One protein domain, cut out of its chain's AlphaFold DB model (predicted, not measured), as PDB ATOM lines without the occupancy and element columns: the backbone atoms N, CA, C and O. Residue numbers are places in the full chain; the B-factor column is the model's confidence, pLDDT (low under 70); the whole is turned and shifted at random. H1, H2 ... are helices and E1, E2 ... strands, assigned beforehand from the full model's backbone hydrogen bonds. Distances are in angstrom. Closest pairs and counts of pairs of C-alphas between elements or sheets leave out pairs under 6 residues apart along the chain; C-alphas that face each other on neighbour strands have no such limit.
ATOM      1  N   GLU A   4      21.829 -51.519 -32.857       92.25
ATOM      2  CA  GLU A   4      20.524 -52.024 -33.291       92.25
ATOM      3  C   GLU A   4      19.482 -51.956 -32.169       92.25
ATOM      4  O   GLU A   4      18.305 -51.695 -32.423       92.25
ATOM      5  N   GLY A   5      19.907 -52.146 -30.916       93.56
ATOM      6  CA  GLY A   5      19.040 -52.030 -29.746       93.56
ATOM      7  C   GLY A   5      18.565 -50.597 -29.500       93.56
ATOM      8  O   GLY A   5      17.400 -50.383 -29.145       93.56
ATOM      9  N   LEU A   6      19.440 -49.610 -29.721       95.31
ATOM     10  CA  LEU A   6      19.070 -48.197 -29.663       95.31
ATOM     11  C   LEU A   6      18.112 -47.848 -30.806       95.31
ATOM     12  O   LEU A   6      17.009 -47.372 -30.543       95.31
ATOM     13  N   VAL A   7      18.476 -48.173 -32.048       94.75
ATOM     14  CA  VAL A   7      17.654 -47.901 -33.239       94.75
ATOM     15  C   VAL A   7      16.274 -48.541 -33.111       94.75
ATOM     16  O   VAL A   7      15.261 -47.882 -33.329       94.75
ATOM     17  N   SER A   8      16.202 -49.807 -32.691       94.62
ATOM     18  CA  SER A   8      14.931 -50.492 -32.443       94.62
ATOM     19  C   SER A   8      14.075 -49.776 -31.399       94.62
ATOM     20  O   SER A   8      12.854 -49.810 -31.514       94.62
ATOM     21  N   SER A   9      14.683 -49.152 -30.385       95.38
ATOM     22  CA  SER A   9      13.944 -48.374 -29.386       95.38
ATOM     23  C   SER A   9      13.392 -47.088 -30.002       95.38
ATOM     24  O   SER A   9      12.199 -46.834 -29.873       95.38
ATOM     25  N   LEU A  10      14.218 -46.340 -30.746       95.19
ATOM     26  CA  LEU A  10      13.818 -45.095 -31.418       95.19
ATOM     27  C   LEU A  10      12.669 -45.311 -32.407       95.19
ATOM     28  O   LEU A  10      11.745 -44.511 -32.461       95.19
ATOM     29  N   ARG A  11      12.665 -46.435 -33.138       95.00
ATOM     30  CA  ARG A  11      11.583 -46.779 -34.079       95.00
ATOM     31  C   ARG A  11      10.209 -46.968 -33.418       95.00
ATOM     32  O   ARG A  11       9.214 -47.057 -34.137       95.00
ATOM     33  N   ASN A  12      10.145 -47.090 -32.093       94.81
ATOM     34  CA  ASN A  12       8.884 -47.192 -31.358       94.81
ATOM     35  C   ASN A  12       8.444 -45.865 -30.726       94.81
ATOM     36  O   ASN A  12       7.401 -45.867 -30.091       94.81
ATOM     37  N   ALA A  13       9.204 -44.776 -30.878       94.38
ATOM     38  CA  ALA A  13       8.796 -43.473 -30.368       94.38
ATOM     39  C   ALA A  13       7.557 -42.966 -31.117       94.38
ATOM     40  O   ALA A  13       7.584 -42.880 -32.348       94.38
ATOM     41  N   GLU A  14       6.513 -42.605 -30.373       94.25
ATOM     42  CA  GLU A  14       5.263 -42.049 -30.897       94.25
ATOM     43  C   GLU A  14       5.229 -40.519 -30.841       94.25
ATOM     44  O   GLU A  14       4.469 -39.898 -31.579       94.25
ATOM     45  N   THR A  15       6.088 -39.897 -30.028       93.38
ATOM     46  CA  THR A  15       6.296 -38.441 -30.017       93.38
ATOM     47  C   THR A  15       7.779 -38.083 -30.004       93.38
ATOM     48  O   THR A  15       8.646 -38.906 -29.695       93.38
ATOM     49  N   ILE A  16       8.087 -36.822 -30.307       92.81
ATOM     50  CA  ILE A  16       9.452 -36.295 -30.228       92.81
ATOM     51  C   ILE A  16       9.978 -36.263 -28.781       92.81
ATOM     52  O   ILE A  16      11.144 -36.572 -28.538       92.81
ATOM     53  N   GLU A  17       9.120 -35.992 -27.793       93.31
ATOM     54  CA  GLU A  17       9.467 -36.081 -26.368       93.31
ATOM     55  C   GLU A  17       9.804 -37.519 -25.971       93.31
ATOM     56  O   GLU A  17      10.745 -37.753 -25.209       93.31
ATOM     57  N   GLU A  18       9.056 -38.495 -26.492       94.31
ATOM     58  CA  GLU A  18       9.355 -39.904 -26.265       94.31
ATOM     59  C   GLU A  18      10.685 -40.295 -26.914       94.31
ATOM     60  O   GLU A  18      11.496 -40.969 -26.277       94.31
ATOM     61  N   LEU A  19      10.956 -39.818 -28.131       95.06
ATOM     62  CA  LEU A  19      12.227 -40.026 -28.823       95.06
ATOM     63  C   LEU A  19      13.403 -39.511 -27.980       95.06
ATOM     64  O   LEU A  19      14.360 -40.253 -27.735       95.06
ATOM     65  N   PHE A  20      13.317 -38.286 -27.458       95.19
ATOM     66  CA  PHE A  20      14.346 -37.724 -26.580       95.19
ATOM     67  C   PHE A  20      14.438 -38.463 -25.235       95.19
ATOM     68  O   PHE A  20      15.536 -38.719 -24.734       95.19
ATOM     69  N   SER A  21      13.303 -38.884 -24.667       95.12
ATOM     70  CA  SER A  21      13.258 -39.705 -23.450       95.12
ATOM     71  C   SER A  21      13.957 -41.052 -23.646       95.12
ATOM     72  O   SER A  21      14.697 -41.498 -22.767       95.12
ATOM     73  N   ILE A  22      13.765 -41.694 -24.803       95.69
ATOM     74  CA  ILE A  22      14.442 -42.938 -25.176       95.69
ATOM     75  C   ILE A  22      15.949 -42.712 -25.251       95.69
ATOM     76  O   ILE A  22      16.686 -43.474 -24.627       95.69
ATOM     77  N   LEU A  23      16.411 -41.670 -25.950       95.50
ATOM     78  CA  LEU A  23      17.839 -41.344 -26.035       95.50
ATOM     79  C   LEU A  23      18.455 -41.192 -24.643       95.50
ATOM     80  O   LEU A  23      19.422 -41.884 -24.320       95.50
ATOM     81  N   LYS A  24      17.837 -40.375 -23.783       94.12
ATOM     82  CA  LYS A  24      18.292 -40.173 -22.403       94.12
ATOM     83  C   LYS A  24      18.356 -41.485 -21.621       94.12
ATOM     84  O   LYS A  24      19.386 -41.820 -21.045       94.12
ATOM     85  N   LYS A  25      17.278 -42.277 -21.639       94.50
ATOM     86  CA  LYS A  25      17.214 -43.577 -20.940       94.50
ATOM     87  C   LYS A  25      18.255 -44.578 -21.440       94.50
ATOM     88  O   LYS A  25      18.603 -45.504 -20.712       94.50
ATOM     89  N   LYS A  26      18.718 -44.435 -22.683       95.00
ATOM     90  CA  LYS A  26      19.744 -45.291 -23.289       95.00
ATOM     91  C   LYS A  26      21.171 -44.784 -23.059       95.00
ATOM     92  O   LYS A  26      22.100 -45.479 -23.458       95.00
ATOM     93  N   GLY A  27      21.334 -43.650 -22.374       93.50
ATOM     94  CA  GLY A  27      22.627 -43.095 -21.976       93.50
ATOM     95  C   GLY A  27      23.119 -41.946 -22.851       93.50
ATOM     96  O   GLY A  27      24.263 -41.538 -22.719       93.50
ATOM     97  N   ALA A  28      22.300 -41.422 -23.765       95.56
ATOM     98  CA  ALA A  28      22.703 -40.275 -24.569       95.56
ATOM     99  C   ALA A  28      22.939 -39.033 -23.675       95.56
ATOM    100  O   ALA A  28      22.288 -38.910 -22.633       95.56
ATOM    101  N   PRO A  29      23.812 -38.091 -24.082       96.56
ATOM    102  CA  PRO A  29      24.470 -37.992 -25.386       96.56
ATOM    103  C   PRO A  29      25.748 -38.814 -25.570       96.56
ATOM    104  O   PRO A  29      26.193 -38.922 -26.704       96.56
ATOM    105  N   VAL A  30      26.323 -39.423 -24.529       96.94
ATOM    106  CA  VAL A  30      27.546 -40.239 -24.655       96.94
ATOM    107  C   VAL A  30      27.237 -41.691 -24.306       96.94
ATOM    108  O   VAL A  30      27.055 -42.026 -23.139       96.94
ATOM    109  N   ILE A  31      27.177 -42.565 -25.314       96.12
ATOM    110  CA  ILE A  31      26.796 -43.976 -25.137       96.12
ATOM    111  C   ILE A  31      27.990 -44.891 -25.390       96.12
ATOM    112  O   ILE A  31      28.673 -44.767 -26.402       96.12
ATOM    113  N   ASP A  32      28.188 -45.870 -24.508       94.94
ATOM    114  CA  ASP A  32      29.105 -46.988 -24.734       94.94
ATOM    115  C   ASP A  32      28.433 -48.097 -25.568       94.94
ATOM    116  O   ASP A  32      27.484 -48.781 -25.132       94.94
ATOM    117  N   PHE A  33      28.953 -48.300 -26.777       93.56
ATOM    118  CA  PHE A  33      28.636 -49.444 -27.620       93.56
ATOM    119  C   PHE A  33      29.786 -50.450 -27.629       93.56
ATOM    120  O   PHE A  33      30.719 -50.333 -28.416       93.56
ATOM    121  N   GLU A  34      29.684 -51.458 -26.762       91.12
ATOM    122  CA  GLU A  34      30.606 -52.606 -26.729       91.12
ATOM    123  C   GLU A  34      32.068 -52.184 -26.487       91.12
ATOM    124  O   GLU A  34      32.993 -52.736 -27.074       91.12
ATOM    125  N   GLY A  35      32.269 -51.209 -25.593       91.44
ATOM    126  CA  GLY A  35      33.574 -50.661 -25.222       91.44
ATOM    127  C   GLY A  35      33.994 -49.432 -26.029       91.44
ATOM    128  O   GLY A  35      35.046 -48.866 -25.753       91.44
ATOM    129  N   MET A  36      33.188 -49.002 -27.005       92.25
ATOM    130  CA  MET A  36      33.434 -47.787 -27.785       92.25
ATOM    131  C   MET A  36      32.453 -46.689 -27.375       92.25
ATOM    132  O   MET A  36      31.246 -46.804 -27.620       92.25
ATOM    133  N   LYS A  37      32.956 -45.605 -26.774       95.00
ATOM    134  CA  LYS A  37      32.143 -44.421 -26.469       95.00
ATOM    135  C   LYS A  37      31.818 -43.676 -27.765       95.00
ATOM    136  O   LYS A  37      32.706 -43.362 -28.552       95.00
ATOM    137  N   LYS A  38      30.542 -43.373 -27.982       95.31
ATOM    138  CA  LYS A  38      30.064 -42.569 -29.111       95.31
ATOM    139  C   LYS A  38      29.319 -41.342 -28.606       95.31
ATOM    140  O   LYS A  38      28.485 -41.458 -27.704       95.31
ATOM    141  N   LEU A  39      29.588 -40.192 -29.217       95.75
ATOM    142  CA  LEU A  39      28.736 -39.015 -29.107       95.75
ATOM    143  C   LEU A  39      27.543 -39.196 -30.052       95.75
ATOM    144  O   LEU A  39      27.701 -39.431 -31.251       95.75
ATOM    145  N   ILE A  40      26.345 -39.120 -29.489       96.75
ATOM    146  CA  ILE A  40      25.095 -39.318 -30.206       96.75
ATOM    147  C   ILE A  40      24.621 -37.997 -30.782       96.75
ATOM    148  O   ILE A  40      24.240 -37.088 -30.047       96.75
ATOM    149  N   ILE A  41      24.587 -37.937 -32.106       95.44
ATOM    150  CA  ILE A  41      24.012 -36.836 -32.860       95.44
ATOM    151  C   ILE A  41      22.719 -37.325 -33.507       95.44
ATOM    152  O   ILE A  41      22.626 -38.446 -34.008       95.44
ATOM    153  N   ILE A  42      21.697 -36.485 -33.472       95.06
ATOM    154  CA  ILE A  42      20.416 -36.714 -34.131       95.06
ATOM    155  C   ILE A  42      20.040 -35.521 -34.996       95.06
ATOM    156  O   ILE A  42      20.296 -34.371 -34.635       95.06
ATOM    157  N   GLU A  43      19.369 -35.815 -36.097       94.62
ATOM    158  CA  GLU A  43      18.705 -34.845 -36.959       94.62
ATOM    159  C   GLU A  43      17.519 -35.515 -37.646       94.62
ATOM    160  O   GLU A  43      17.533 -36.725 -37.881       94.62
ATOM    161  N   GLY A  44      16.485 -34.753 -37.969       94.62
ATOM    162  CA  GLY A  44      15.358 -35.282 -38.715       94.62
ATOM    163  C   GLY A  44      14.108 -34.442 -38.585       94.62
ATOM    164  O   GLY A  44      14.143 -33.255 -38.259       94.62
ATOM    165  N   ASP A  45      12.991 -35.099 -38.860       93.50
ATOM    166  CA  ASP A  45      11.669 -34.507 -38.833       93.50
ATOM    167  C   ASP A  45      10.696 -35.439 -38.114       93.50
ATOM    168  O   ASP A  45      10.662 -36.656 -38.345       93.50
ATOM    169  N   PHE A  46       9.905 -34.864 -37.219       91.62
ATOM    170  CA  PHE A  46       8.843 -35.549 -36.510       91.62
ATOM    171  C   PHE A  46       7.515 -34.855 -36.810       91.62
ATOM    172  O   PHE A  46       7.227 -33.796 -36.260       91.62
ATOM    173  N   GLU A  47       6.723 -35.436 -37.716       90.88
ATOM    174  CA  GLU A  47       5.413 -34.899 -38.131       90.88
ATOM    175  C   GLU A  47       5.465 -33.461 -38.682       90.88
ATOM    176  O   GLU A  47       4.582 -32.644 -38.423       90.88
ATOM    177  N   GLY A  48       6.499 -33.129 -39.456       89.12
ATOM    178  CA  GLY A  48       6.719 -31.791 -40.005       89.12
ATOM    179  C   GLY A  48       7.422 -30.827 -39.046       89.12
ATOM    180  O   GLY A  48       7.595 -29.654 -39.387       89.12
ATOM    181  N   LYS A  49       7.806 -31.285 -37.846       91.56
ATOM    182  CA  LYS A  49       8.639 -30.528 -36.909       91.56
ATOM    183  C   LYS A  49      10.072 -31.038 -36.943       91.56
ATOM    184  O   LYS A  49      10.356 -32.168 -36.544       91.56
ATOM    185  N   GLN A  50      10.990 -30.165 -37.338       93.94
ATOM    186  CA  GLN A  50      12.411 -30.481 -37.345       93.94
ATOM    187  C   GLN A  50      12.950 -30.679 -35.926       93.94
ATOM    188  O   GLN A  50      12.617 -29.929 -35.003       93.94
ATOM    189  N   PHE A  51      13.841 -31.653 -35.782       94.94
ATOM    190  CA  PHE A  51      14.680 -31.810 -34.604       94.94
ATOM    191  C   PHE A  51      16.136 -31.992 -35.015       94.94
ATOM    192  O   PHE A  51      16.430 -32.532 -36.080       94.94
ATOM    193  N   TYR A  52      17.056 -31.537 -34.172       94.81
ATOM    194  CA  TYR A  52      18.490 -31.621 -34.444       94.81
ATOM    195  C   TYR A  52      19.308 -31.522 -33.159       94.81
ATOM    196  O   TYR A  52      18.791 -31.175 -32.097       94.81
ATOM    197  N   THR A  53      20.598 -31.821 -33.264       95.19
ATOM    198  CA  THR A  53      21.559 -31.639 -32.174       95.19
ATOM    199  C   THR A  53      22.259 -30.296 -32.303       95.19
ATOM    200  O   THR A  53      22.704 -29.921 -33.385       95.19
ATOM    201  N   GLU A  54      22.368 -29.567 -31.201       94.44
ATOM    202  CA  GLU A  54      23.113 -28.315 -31.095       94.44
ATOM    203  C   GLU A  54      24.226 -28.483 -30.060       94.44
ATOM    204  O   GLU A  54      23.949 -28.938 -28.954       94.44
ATOM    205  N   ILE A  55      25.465 -28.124 -30.398       93.19
ATOM    206  CA  ILE A  55      26.612 -28.139 -29.480       93.19
ATOM    207  C   ILE A  55      27.132 -26.719 -29.332       93.19
ATOM    208  O   ILE A  55      27.411 -26.090 -30.341       93.19
ATOM    209  N   ASN A  56      27.273 -26.214 -28.102       93.00
ATOM    210  CA  ASN A  56      27.742 -24.846 -27.806       93.00
ATOM    211  C   ASN A  56      27.036 -23.746 -28.644       93.00
ATOM    212  O   ASN A  56      27.611 -22.700 -28.941       93.00
ATOM    213  N   GLY A  57      25.780 -23.976 -29.045       86.38
ATOM    214  CA  GLY A  57      25.046 -23.115 -29.979       86.38
ATOM    215  C   GLY A  57      25.384 -23.339 -31.465       86.38
ATOM    216  O   GLY A  57      26.402 -23.913 -31.831       86.38
ATOM    217  N   MET A  58      24.538 -22.827 -32.367       78.75
ATOM    218  CA  MET A  58      24.618 -23.110 -33.815       78.75
ATOM    219  C   MET A  58      25.986 -22.882 -34.491       78.75
ATOM    220  O   MET A  58      26.263 -23.522 -35.500       78.75
ATOM    221  N   LYS A  59      26.842 -21.981 -33.989       74.62
ATOM    222  CA  LYS A  59      28.156 -21.716 -34.609       74.62
ATOM    223  C   LYS A  59      29.098 -22.918 -34.519       74.62
ATOM    224  O   LYS A  59      29.820 -23.188 -35.472       74.62
ATOM    225  N   ALA A  60      29.070 -23.642 -33.403       80.06
ATOM    226  CA  ALA A  60      29.932 -24.799 -33.182       80.06
ATOM    227  C   ALA A  60      29.435 -26.062 -33.910       80.06
ATOM    228  O   ALA A  60      30.223 -26.977 -34.149       80.06
ATOM    229  N   ASN A  61      28.180 -26.087 -34.378       78.56
ATOM    230  CA  ASN A  61      27.680 -27.172 -35.229       78.56
ATOM    231  C   ASN A  61      28.434 -27.296 -36.565       78.56
ATOM    232  O   ASN A  61      28.444 -28.380 -37.140       78.56
ATOM    233  N   LEU A  62      29.072 -26.226 -37.056       77.19
ATOM    234  CA  LEU A  62      29.917 -26.311 -38.253       77.19
ATOM    235  C   LEU A  62      31.109 -27.247 -38.021       77.19
ATOM    236  O   LEU A  62      31.384 -28.093 -38.861       77.19
ATOM    237  N   VAL A  63      31.741 -27.154 -36.847       77.00
ATOM    238  CA  VAL A  63      32.872 -28.009 -36.449       77.00
ATOM    239  C   VAL A  63      32.420 -29.449 -36.204       77.00
ATOM    240  O   VAL A  63      33.131 -30.396 -36.522       77.00
ATOM    241  N   LEU A  64      31.203 -29.639 -35.681       79.12
ATOM    242  CA  LEU A  64      30.609 -30.973 -35.566       79.12
ATOM    243  C   LEU A  64      30.445 -31.644 -36.941       79.12
ATOM    244  O   LEU A  64      30.618 -32.858 -37.037       79.12
ATOM    245  N   GLY A  65      30.157 -30.866 -37.988       75.81
ATOM    246  CA  GLY A  65      30.036 -31.354 -39.361       75.81
ATOM    247  C   GLY A  65      31.262 -32.144 -39.821       75.81
ATOM    248  O   GLY A  65      31.099 -33.224 -40.384       75.81
ATOM    249  N   ASP A  66      32.468 -31.680 -39.489       73.25
ATOM    250  CA  ASP A  66      33.717 -32.361 -39.855       73.25
ATOM    251  C   ASP A  66      33.840 -33.729 -39.172       73.25
ATOM    252  O   ASP A  66      34.154 -34.731 -39.816       73.25
ATOM    253  N   ALA A  67      33.493 -33.817 -37.882       71.38
ATOM    254  CA  ALA A  67      33.464 -35.096 -37.172       71.38
ATOM    255  C   ALA A  67      32.390 -36.051 -37.714       71.38
ATOM    256  O   ALA A  67      32.554 -37.274 -37.665       71.38
ATOM    257  N   MET A  68      31.289 -35.516 -38.249       78.94
ATOM    258  CA  MET A  68      30.215 -36.314 -38.838       78.94
ATOM    259  C   MET A  68      30.614 -36.961 -40.172       78.94
ATOM    260  O   MET A  68      30.042 -37.999 -40.504       78.94
ATOM    261  N   LEU A  69      31.600 -36.427 -40.908       71.88
ATOM    262  CA  LEU A  69      32.011 -36.958 -42.220       71.88
ATOM    263  C   LEU A  69      32.508 -38.412 -42.148       71.88
ATOM    264  O   LEU A  69      32.170 -39.217 -43.012       71.88
ATOM    265  N   ASN A  70      33.223 -38.766 -41.079       71.88
ATOM    266  CA  ASN A  70      33.712 -40.129 -40.827       71.88
ATOM    267  C   ASN A  70      32.803 -40.939 -39.887       71.88
ATOM    268  O   ASN A  70      33.181 -42.011 -39.407       71.88
ATOM    269  N   SER A  71      31.613 -40.427 -39.576       81.50
ATOM    270  CA  SER A  71      30.712 -41.045 -38.607       81.50
ATOM    271  C   SER A  71      29.743 -42.024 -39.256       81.50
ATOM    272  O   SER A  71      29.282 -41.846 -40.383       81.50
ATOM    273  N   ALA A  72      29.362 -43.056 -38.503       84.50
ATOM    274  CA  ALA A  72      28.303 -43.950 -38.944       84.50
ATOM    275  C   ALA A  72      26.954 -43.218 -38.873       84.50
ATOM    276  O   ALA A  72      26.508 -42.835 -37.791       84.50
ATOM    277  N   ASN A  73      26.301 -43.049 -40.022       90.56
ATOM    278  CA  ASN A  73      24.944 -42.525 -40.119       90.56
ATOM    279  C   ASN A  73      23.945 -43.685 -40.235       90.56
ATOM    280  O   ASN A  73      24.001 -44.487 -41.168       90.56
ATOM    281  N   VAL A  74      23.037 -43.782 -39.265       94.44
ATOM    282  CA  VAL A  74      22.043 -44.845 -39.161       94.44
ATOM    283  C   VAL A  74      20.640 -44.244 -39.270       94.44
ATOM    284  O   VAL A  74      20.105 -43.734 -38.280       94.44
ATOM    285  N   PRO A  75      19.994 -44.328 -40.445       94.06
ATOM    286  CA  PRO A  75      18.638 -43.835 -40.602       94.06
ATOM    287  C   PRO A  75      17.656 -44.686 -39.790       94.06
ATOM    288  O   PRO A  75      17.714 -45.924 -39.755       94.06
ATOM    289  N   PHE A  76      16.687 -44.024 -39.168       94.38
ATOM    290  CA  PHE A  76      15.585 -44.672 -38.478       94.38
ATOM    291  C   PHE A  76      14.252 -44.049 -38.881       94.38
ATOM    292  O   PHE A  76      14.136 -42.862 -39.170       94.38
ATOM    293  N   LYS A  77      13.220 -44.890 -38.879       94.75
ATOM    294  CA  LYS A  77      11.843 -44.493 -39.142       94.75
ATOM    295  C   LYS A  77      10.951 -45.070 -38.057       94.75
ATOM    296  O   LYS A  77      10.945 -46.287 -37.850       94.75
ATOM    297  N   CYS A  78      10.226 -44.204 -37.370       92.06
ATOM    298  CA  CYS A  78       9.224 -44.582 -36.395       92.06
ATOM    299  C   CYS A  78       8.086 -45.355 -37.068       92.06
ATOM    300  O   CYS A  78       7.713 -45.104 -38.218       92.06
ATOM    301  N   LYS A  79       7.544 -46.342 -36.350       88.56
ATOM    302  CA  LYS A  79       6.391 -47.126 -36.813       88.56
ATOM    303  C   LYS A  79       5.148 -46.253 -36.919       88.56
ATOM    304  O   LYS A  79       4.382 -46.408 -37.863       88.56
ATOM    305  N   LYS A  80       4.956 -45.372 -35.938       83.75
ATOM    306  CA  LYS A  80       3.948 -44.319 -35.889       83.75
ATOM    307  C   LYS A  80       4.499 -43.192 -35.013       83.75
ATOM    308  O   LYS A  80       5.080 -43.525 -33.989       83.75
ATOM    309  N   PRO A  81       4.300 -41.926 -35.388       80.12
ATOM    310  CA  PRO A  81       3.990 -41.474 -36.745       80.12
ATOM    311  C   PRO A  81       5.102 -41.917 -37.712       80.12
ATOM    312  O   PRO A  81       6.220 -42.178 -37.284       80.12
ATOM    313  N   PHE A  82       4.805 -42.093 -39.005       85.12
ATOM    314  CA  PHE A  82       5.741 -42.631 -40.018       85.12
ATOM    315  C   PHE A  82       6.851 -41.635 -40.405       85.12
ATOM    316  O   PHE A  82       7.104 -41.383 -41.583       85.12
ATOM    317  N   THR A  83       7.504 -41.087 -39.393       90.75
ATOM    318  CA  THR A  83       8.481 -40.008 -39.403       90.75
ATOM    319  C   THR A  83       9.811 -40.535 -38.867       90.75
ATOM    320  O   THR A  83       9.902 -41.708 -38.495       90.75
ATOM    321  N   GLY A  84      10.865 -39.729 -38.833       90.19
ATOM    322  CA  GLY A  84      12.132 -40.184 -38.279       90.19
ATOM    323  C   GLY A  84      13.289 -39.277 -38.632       90.19
ATOM    324  O   GLY A  84      13.127 -38.085 -38.873       90.19
ATOM    325  N   GLY A  85      14.475 -39.859 -38.653       94.25
ATOM    326  CA  GLY A  85      15.684 -39.095 -38.864       94.25
ATOM    327  C   GLY A  85      16.909 -39.975 -38.942       94.25
ATOM    328  O   GLY A  85      16.830 -41.186 -39.158       94.25
ATOM    329  N   ASN A  86      18.042 -39.337 -38.735       95.00
ATOM    330  CA  ASN A  86      19.346 -39.955 -38.730       95.00
ATOM    331  C   ASN A  86      19.876 -39.993 -37.302       95.00
ATOM    332  O   ASN A  86      19.804 -39.009 -36.565       95.00
ATOM    333  N   LEU A  87      20.397 -41.153 -36.918       95.56
ATOM    334  CA  LEU A  87      21.239 -41.317 -35.746       95.56
ATOM    335  C   LEU A  87      22.686 -41.343 -36.232       95.56
ATOM    336  O   LEU A  87      23.081 -42.264 -36.940       95.56
ATOM    337  N   ILE A  88      23.467 -40.344 -35.855       94.31
ATOM    338  CA  ILE A  88      24.842 -40.167 -36.306       94.31
ATOM    339  C   ILE A  88      25.755 -40.443 -35.113       94.31
ATOM    340  O   ILE A  88      25.618 -39.850 -34.043       94.31
ATOM    341  N   LEU A  89      26.631 -41.430 -35.281       93.81
ATOM    342  CA  LEU A  89      27.471 -41.988 -34.226       93.81
ATOM    343  C   LEU A  89      28.895 -41.473 -34.398       93.81
ATOM    344  O   LEU A  89      29.701 -42.083 -35.105       93.81
ATOM    345  N   VAL A  90      29.184 -40.355 -33.741       92.06
ATOM    346  CA  VAL A  90      30.520 -39.760 -33.745       92.06
ATOM    347  C   VAL A  90      31.392 -40.517 -32.755       92.06
ATOM    348  O   VAL A  90      30.970 -40.780 -31.626       92.06
ATOM    349  N   ASP A  91      32.600 -40.902 -33.168       91.50
ATOM    350  CA  ASP A  91      33.562 -41.475 -32.229       91.50
ATOM    351  C   ASP A  91      33.915 -40.451 -31.152       91.50
ATOM    352  O   ASP A  91      34.352 -39.347 -31.476       91.50
ATOM    353  N   PHE A  92      33.706 -40.792 -29.878       91.31
ATOM    354  CA  PHE A  92      34.010 -39.852 -28.805       91.31
ATOM    355  C   PHE A  92      35.518 -39.580 -28.724       91.31
ATOM    356  O   PHE A  92      35.908 -38.474 -28.369       91.31
ATOM    357  N   ASP A  93      36.360 -40.524 -29.159       89.38
ATOM    358  CA  ASP A  93      37.812 -40.330 -29.240       89.38
ATOM    359  C   ASP A  93      38.218 -39.288 -30.298       89.38
ATOM    360  O   ASP A  93      39.371 -38.844 -30.317       89.38
ATOM    361  N   ASN A  94      37.299 -38.889 -31.184       88.56
ATOM    362  CA  ASN A  94      37.499 -37.794 -32.131       88.56
ATOM    363  C   ASN A  94      37.070 -36.434 -31.568       88.56
ATOM    364  O   ASN A  94      37.302 -35.425 -32.225       88.56
ATOM    365  N   VAL A  95      36.468 -36.374 -30.379       90.19
ATOM    366  CA  VAL A  95      36.109 -35.118 -29.713       90.19
ATOM    367  C   VAL A  95      37.278 -34.681 -28.831       90.19
ATOM    368  O   VAL A  95      37.626 -35.359 -27.870       90.19
ATOM    369  N   GLU A  96      37.893 -33.543 -29.152       91.25
ATOM    370  CA  GLU A  96      39.024 -32.997 -28.385       91.25
ATOM    371  C   GLU A  96      38.565 -32.103 -27.228       91.25
ATOM    372  O   GLU A  96      39.302 -31.873 -26.270       91.25
ATOM    373  N   SER A  97      37.338 -31.584 -27.301       91.38
ATOM    374  CA  SER A  97      36.759 -30.783 -26.228       91.38
ATOM    375  C   SER A  97      36.405 -31.630 -25.011       91.38
ATOM    376  O   SER A  97      35.480 -32.440 -25.036       91.38
ATOM    377  N   GLU A  98      37.081 -31.353 -23.899       93.56
ATOM    378  CA  GLU A  98      36.785 -31.960 -22.600       93.56
ATOM    379  C   GLU A  98      35.488 -31.429 -21.973       93.56
ATOM    380  O   GLU A  98      34.894 -32.099 -21.133       93.56
ATOM    381  N   GLU A  99      35.027 -30.236 -22.360       96.25
ATOM    382  CA  GLU A  99      33.838 -29.604 -21.788       96.25
ATOM    383  C   GLU A  99      33.016 -28.878 -22.857       96.25
ATOM    384  O   GLU A  99      33.537 -28.040 -23.595       96.25
ATOM    385  N   PHE A 100      31.728 -29.210 -22.945       96.44
ATOM    386  CA  PHE A 100      30.778 -28.586 -23.866       96.44
ATOM    387  C   PHE A 100      29.338 -28.766 -23.378       96.44
ATOM    388  O   PHE A 100      29.045 -29.591 -22.510       96.44
ATOM    389  N   VAL A 101      28.415 -28.005 -23.956       97.31
ATOM    390  CA  VAL A 101      26.977 -28.225 -23.791       97.31
ATOM    391  C   VAL A 101      26.376 -28.759 -25.079       97.31
ATOM    392  O   VAL A 101      26.789 -28.380 -26.173       97.31
ATOM    393  N   LEU A 102      25.391 -29.641 -24.944       96.75
ATOM    394  CA  LEU A 102      24.686 -30.266 -26.056       96.75
ATOM    395  C   LEU A 102      23.183 -30.214 -25.810       96.75
ATOM    396  O   LEU A 102      22.721 -30.484 -24.704       96.75
ATOM    397  N   ALA A 103      22.415 -29.912 -26.848       96.19
ATOM    398  CA  ALA A 103      20.967 -29.950 -26.813       96.19
ATOM    399  C   ALA A 103      20.392 -30.788 -27.956       96.19
ATOM    400  O   ALA A 103      20.772 -30.619 -29.111       96.19
ATOM    401  N   TYR A 104      19.409 -31.627 -27.646       96.12
ATOM    402  CA  TYR A 104      18.469 -32.141 -28.638       96.12
ATOM    403  C   TYR A 104      17.336 -31.137 -28.764       96.12
ATOM    404  O   TYR A 104      16.520 -30.995 -27.855       96.12
ATOM    405  N   LYS A 105      17.333 -30.374 -29.854       93.62
ATOM    406  CA  LYS A 105      16.448 -29.231 -30.057       93.62
ATOM    407  C   LYS A 105      15.182 -29.655 -30.793       93.62
ATOM    408  O   LYS A 105      15.240 -30.290 -31.841       93.62
ATOM    409  N   ASN A 106      14.054 -29.236 -30.237       90.69
ATOM    410  CA  ASN A 106      12.747 -29.053 -30.868       90.69
ATOM    411  C   ASN A 106      12.054 -27.901 -30.086       90.69
ATOM    412  O   ASN A 106      12.741 -27.062 -29.497       90.69
ATOM    413  N   GLU A 107      10.720 -27.862 -30.019       84.12
ATOM    414  CA  GLU A 107       9.975 -26.925 -29.157       84.12
ATOM    415  C   GLU A 107      10.232 -27.101 -27.637       84.12
ATOM    416  O   GLU A 107      10.245 -26.104 -26.913       84.12
ATOM    417  N   THR A 108      10.440 -28.331 -27.148       78.44
ATOM    418  CA  THR A 108      10.576 -28.696 -25.721       78.44
ATOM    419  C   THR A 108      12.032 -28.857 -25.258       78.44
ATOM    420  O   THR A 108      12.387 -28.341 -24.202       78.44
ATOM    421  N   GLY A 109      12.887 -29.477 -26.072       88.25
ATOM    422  CA  GLY A 109      14.335 -29.599 -25.905       88.25
ATOM    423  C   GLY A 109      14.791 -30.509 -24.755       88.25
ATOM    424  O   GLY A 109      14.148 -30.599 -23.714       88.25
ATOM    425  N   VAL A 110      15.941 -31.169 -24.911       95.44
ATOM    426  CA  VAL A 110      16.669 -31.806 -23.793       95.44
ATOM    427  C   VAL A 110      18.115 -31.344 -23.830       95.44
ATOM    428  O   VAL A 110      18.713 -31.311 -24.902       95.44
ATOM    429  N   TYR A 111      18.665 -30.986 -22.671       96.94
ATOM    430  CA  TYR A 111      19.920 -30.249 -22.561       96.94
ATOM    431  C   TYR A 111      20.904 -30.971 -21.649       96.94
ATOM    432  O   TYR A 111      20.530 -31.530 -20.616       96.94
ATOM    433  N   PHE A 112      22.177 -30.929 -22.022       97.94
ATOM    434  CA  PHE A 112      23.254 -31.613 -21.330       97.94
ATOM    435  C   PHE A 112      24.477 -30.714 -21.202       97.94
ATOM    436  O   PHE A 112      24.834 -29.986 -22.126       97.94
ATOM    437  N   HIS A 113      25.154 -30.833 -20.068       97.81
ATOM    438  CA  HIS A 113      26.531 -30.410 -19.869       97.81
ATOM    439  C   HIS A 113      27.403 -31.659 -19.877       97.81
ATOM    440  O   HIS A 113      27.194 -32.562 -19.068       97.81
ATOM    441  N   VAL A 114      28.344 -31.739 -20.811       97.56
ATOM    442  CA  VAL A 114      29.284 -32.853 -20.924       97.56
ATOM    443  C   VAL A 114      30.634 -32.379 -20.422       97.56
ATOM    444  O   VAL A 114      31.162 -31.385 -20.917       97.56
ATOM    445  N   LYS A 115      31.190 -33.095 -19.444       96.56
ATOM    446  CA  LYS A 115      32.518 -32.815 -18.897       96.56
ATOM    447  C   LYS A 115      33.308 -34.110 -18.774       96.56
ATOM    448  O   LYS A 115      32.852 -35.049 -18.134       96.56
ATOM    449  N   ASN A 116      34.484 -34.166 -19.390       93.81
ATOM    450  CA  ASN A 116      35.348 -35.346 -19.474       93.81
ATOM    451  C   ASN A 116      34.609 -36.598 -19.980       93.81
ATOM    452  O   ASN A 116      34.798 -37.701 -19.473       93.81
ATOM    453  N   GLY A 117      33.717 -36.408 -20.958       92.75
ATOM    454  CA  GLY A 117      32.885 -37.478 -21.516       92.75
ATOM    455  C   GLY A 117      31.766 -37.983 -20.607       92.75
ATOM    456  O   GLY A 117      31.111 -38.961 -20.960       92.75
ATOM    457  N   GLU A 118      31.519 -37.320 -19.478       95.19
ATOM    458  CA  GLU A 118      30.423 -37.632 -18.564       95.19
ATOM    459  C   GLU A 118      29.293 -36.604 -18.741       95.19
ATOM    460  O   GLU A 118      29.480 -35.416 -18.446       95.19
ATOM    461  N   PRO A 119      28.123 -37.013 -19.264       96.50
ATOM    462  CA  PRO A 119      26.997 -36.112 -19.454       96.50
ATOM    463  C   PRO A 119      26.170 -35.935 -18.176       96.50
ATOM    464  O   PRO A 119      25.794 -36.898 -17.509       96.50
ATOM    465  N   ARG A 120      25.783 -34.690 -17.891       97.00
ATOM    466  CA  ARG A 120      24.798 -34.316 -16.873       97.00
ATOM    467  C   ARG A 120      23.642 -33.574 -17.536       97.00
ATOM    468  O   ARG A 120      23.872 -32.616 -18.265       97.00
ATOM    469  N   GLU A 121      22.407 -33.999 -17.277       96.62
ATOM    470  CA  GLU A 121      21.214 -33.259 -17.711       96.62
ATOM    471  C   GLU A 121      21.150 -31.906 -16.984       96.62
ATOM    472  O   GLU A 121      21.355 -31.838 -15.769       96.62
ATOM    473  N   ILE A 122      20.887 -30.842 -17.739       97.06
ATOM    474  CA  ILE A 122      20.785 -29.463 -17.245       97.06
ATOM    475  C   ILE A 122      19.462 -28.837 -17.687       97.06
ATOM    476  O   ILE A 122      18.770 -29.373 -18.556       97.06
ATOM    477  N   SER A 123      19.091 -27.704 -17.091       96.69
ATOM    478  CA  SER A 123      17.906 -26.969 -17.538       96.69
ATOM    479  C   SER A 123      18.176 -26.197 -18.834       96.69
ATOM    480  O   SER A 123      19.323 -25.996 -19.244       96.69
ATOM    481  N   ARG A 124      17.102 -25.728 -19.481       95.62
ATOM    482  CA  ARG A 124      17.214 -24.842 -20.644       95.62
ATOM    483  C   ARG A 124      17.926 -23.541 -20.277       95.62
ATOM    484  O   ARG A 124      18.766 -23.077 -21.033       95.62
ATOM    485  N   GLU A 125      17.589 -22.960 -19.132       95.88
ATOM    486  CA  GLU A 125      18.182 -21.715 -18.638       95.88
ATOM    487  C   GLU A 125      19.689 -21.887 -18.428       95.88
ATOM    488  O   GLU A 125      20.472 -21.078 -18.919       95.88
ATOM    489  N   GLU A 126      20.098 -22.993 -17.798       97.00
ATOM    490  CA  GLU A 126      21.511 -23.326 -17.602       97.00
ATOM    491  C   GLU A 126      22.236 -23.511 -18.948       97.00
ATOM    492  O   GLU A 126      23.335 -22.994 -19.132       97.00
ATOM    493  N   TYR A 127      21.611 -24.169 -19.931       96.19
ATOM    494  CA  TYR A 127      22.174 -24.300 -21.279       96.19
ATOM    495  C   TYR A 127      22.394 -22.943 -21.959       96.19
ATOM    496  O   TYR A 127      23.471 -22.691 -22.503       96.19
ATOM    497  N   GLU A 128      21.393 -22.061 -21.925       94.62
ATOM    498  CA  GLU A 128      21.469 -20.735 -22.546       94.62
ATOM    499  C   GLU A 128      22.549 -19.855 -21.892       94.62
ATOM    500  O   GLU A 128      23.216 -19.092 -22.587       94.62
ATOM    501  N   GLU A 129      22.783 -19.994 -20.584       95.06
ATOM    502  CA  GLU A 129      23.852 -19.280 -19.876       95.06
ATOM    503  C   GLU A 129      25.257 -19.828 -20.149       95.06
ATOM    504  O   GLU A 129      26.238 -19.082 -20.032       95.06
ATOM    505  N   LEU A 130      25.362 -21.129 -20.425       95.25
ATOM    506  CA  LEU A 130      26.628 -21.835 -20.595       95.25
ATOM    507  C   LEU A 130      27.114 -21.835 -22.042       95.25
ATOM    508  O   LEU A 130      28.318 -21.716 -22.249       95.25
ATOM    509  N   LYS A 131      26.221 -21.939 -23.035       92.69
ATOM    510  CA  LYS A 131      26.601 -22.152 -24.445       92.69
ATOM    511  C   LYS A 131      27.604 -21.121 -24.978       92.69
ATOM    512  O   LYS A 131      28.533 -21.503 -25.676       92.69
ATOM    513  N   ASP A 132      27.470 -19.854 -24.577       88.56
ATOM    514  CA  ASP A 132      28.343 -18.755 -25.019       88.56
ATOM    515  C   ASP A 132      29.612 -18.604 -24.152       88.56
ATOM    516  O   ASP A 132      30.496 -17.810 -24.466       88.56
ATOM    517  N   LYS A 133      29.700 -19.351 -23.043       91.88
ATOM    518  CA  LYS A 133      30.852 -19.392 -22.126       91.88
ATOM    519  C   LYS A 133      31.698 -20.650 -22.299       91.88
ATOM    520  O   LYS A 133      32.802 -20.703 -21.756       91.88
ATOM    521  N   MET A 134      31.172 -21.667 -22.981       92.62
ATOM    522  CA  MET A 134      31.908 -22.897 -23.231       92.62
ATOM    523  C   MET A 134      33.163 -22.607 -24.061       92.62
ATOM    524  O   MET A 134      33.139 -21.730 -24.930       92.62
ATOM    525  N   PRO A 135      34.260 -23.346 -23.822       88.38
ATOM    526  CA  PRO A 135      35.388 -23.349 -24.737       88.38
ATOM    527  C   PRO A 135      34.940 -23.673 -26.165       88.38
ATOM    528  O   PRO A 135      33.897 -24.294 -26.393       88.38
ATOM    529  N   GLU A 136      35.756 -23.275 -27.137       88.31
ATOM    530  CA  GLU A 136      35.545 -23.662 -28.529       88.31
ATOM    531  C   GLU A 136      35.418 -25.190 -28.644       88.31
ATOM    532  O   GLU A 136      36.243 -25.933 -28.100       88.31
ATOM    533  N   PHE A 137      34.365 -25.645 -29.331       90.19
ATOM    534  CA  PHE A 137      34.179 -27.065 -29.597       90.19
ATOM    535  C   PHE A 137      35.175 -27.509 -30.666       90.19
ATOM    536  O   PHE A 137      35.263 -26.879 -31.718       90.19
ATOM    537  N   LYS A 138      35.926 -28.573 -30.390       88.31
ATOM    538  CA  LYS A 138      37.006 -29.084 -31.227       88.31
ATOM    539  C   LYS A 138      36.858 -30.578 -31.414       88.31
ATOM    540  O   LYS A 138      36.539 -31.323 -30.483       88.31
ATOM    541  N   VAL A 139      37.137 -30.996 -32.633       86.56
ATOM    542  CA  VAL A 139      37.179 -32.388 -33.052       86.56
ATOM    543  C   VAL A 139      38.487 -32.605 -33.796       86.56
ATOM    544  O   VAL A 139      39.031 -31.658 -34.366       86.56
ATOM    545  N   LYS A 140      38.993 -33.838 -33.799       83.38
ATOM    546  CA  LYS A 140      40.139 -34.201 -34.632       83.38
ATOM    547  C   LYS A 140      39.796 -33.864 -36.083       83.38
ATOM    548  O   LYS A 140      38.805 -34.367 -36.610       83.38
ATOM    549  N   GLY A 141      40.591 -32.993 -36.699       63.91
ATOM    550  CA  GLY A 141      40.443 -32.667 -38.115       63.91
ATOM    551  C   GLY A 141      40.714 -33.890 -38.993       63.91
ATOM    552  O   GLY A 141      41.500 -34.764 -38.617       63.91
TER     553      GLY A 141
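AT A GLANCE: This is residues 4 to 141 of the 155 residues of an uncharacterized protein of Pyrococcus abyssi (strain GE5 / Orsay) (UniProt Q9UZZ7). An antiparallel sheet of eight strands, twisted, curves round into a half-open trough: E4, E5, E2 and E3 make one wall and E6, E7 and E8 the other, with E1 coming near E8 across the open side. The helical hairpin H1 and H2 packs on the inner side of the trough, H3 packs on E3 and E5 from the opposite face, and H4 packs on E6 and E7. The printed part has 138 residues, with four named helices and eight named strands in the order H1 H2 E1 E2 E3 H3 E4 E5 E6 E7 E8 H4, a mixed class of helices and strands. The sheet is branched at E2, which has three neighbours. The whole is compact, with a radius of gyration of the C-alphas of 14.0 A, and spans 39 by 33 by 24 A.

HOW THE PARTS SIT: H1, residues 4 to 10, and H2, residues 16 to 25, form a helical hairpin; they touch, the closest C-alphas being those of Leu 10 and Leu 19 at 5.9 A, and run opposite ways at a steep tilt of 39 degrees. E1, residues 30 to 33, E2, residues 36 to 46, and E3, residues 49 to 55, form a meander, each strand the antiparallel neighbour of the one before. N 31 and O 38 are 2.9 A apart, and N 44 and O 51 also 2.9 A, both within hydrogen-bond range. E1, beside residues 36 to 39, and E3, beside residues 41 to 46, lie on one side of E2. On its other side lies E5, residues 84 to 91, antiparallel, with N 41 and O 88 2.9 A apart. E4, residues 72 to 77, is an edge strand and forms a hairpin with E5, N 74 and O 87 being 2.8 A apart. E6, residues 99 to 105, E7, residues 110 to 115, and E8, residues 118 to 122, form a second meander, with N 102 and O 112 2.9 A apart and N 113 and O 120 2.8 A apart. E6 is also the antiparallel neighbour of E3, with N 54 and O 103 2.8 A apart. The closest C-alphas of E1 and E8, both edge strands, are those of Val 30 and Pro 119, at 6.7 A. H1 and H2 are on the same face of the sheet; the closest C-alphas of H1 and E4 are those of Val 7 and Phe 76, 6.5 A, and of H2 and E2 those of Ile 16 and Phe 46, 6.4 A. H3, residues 61 to 69, is on the opposite face at a height over the sheet of 7.8 A; its closest C-alpha pair with E5 is Met 68 and Val 90, 6.2 A. H4, residues 124 to 130, is on the sheet at a height of 8.8 A, over E7 and only just over E6, where 3 of its 7 C-alphas fall. Every O i to N i+4 pair is within hydrogen-bond range in H1, H2 and H4; in H3 it is 3 of 5.

IN THESE COORDINATES: H1 begins at C-alpha 4, (20.524, -52.024, -33.291). From first to last C-alpha H2 measures 14.1 A and H3 12.8 A. E2 is the longest strand, 28.8 A, from C-alpha 36 at (33.434, -47.787, -27.785). E5 measures 22.3 A, E3 19.6 A and E6 19.3 A. H4 ends at C-alpha 130, (26.628, -21.835, -20.595).

THE WHOLE: The two C-alphas farthest apart are those of Lys 79 and Lys 133, at 39.8 A. The printed part has no cut. No link is long; E4 to E5 and E5 to E6 are short, the others tight. The mean pLDDT of the printed part is 91.2, that of H3 is 76, and residue 141 alone is under 70.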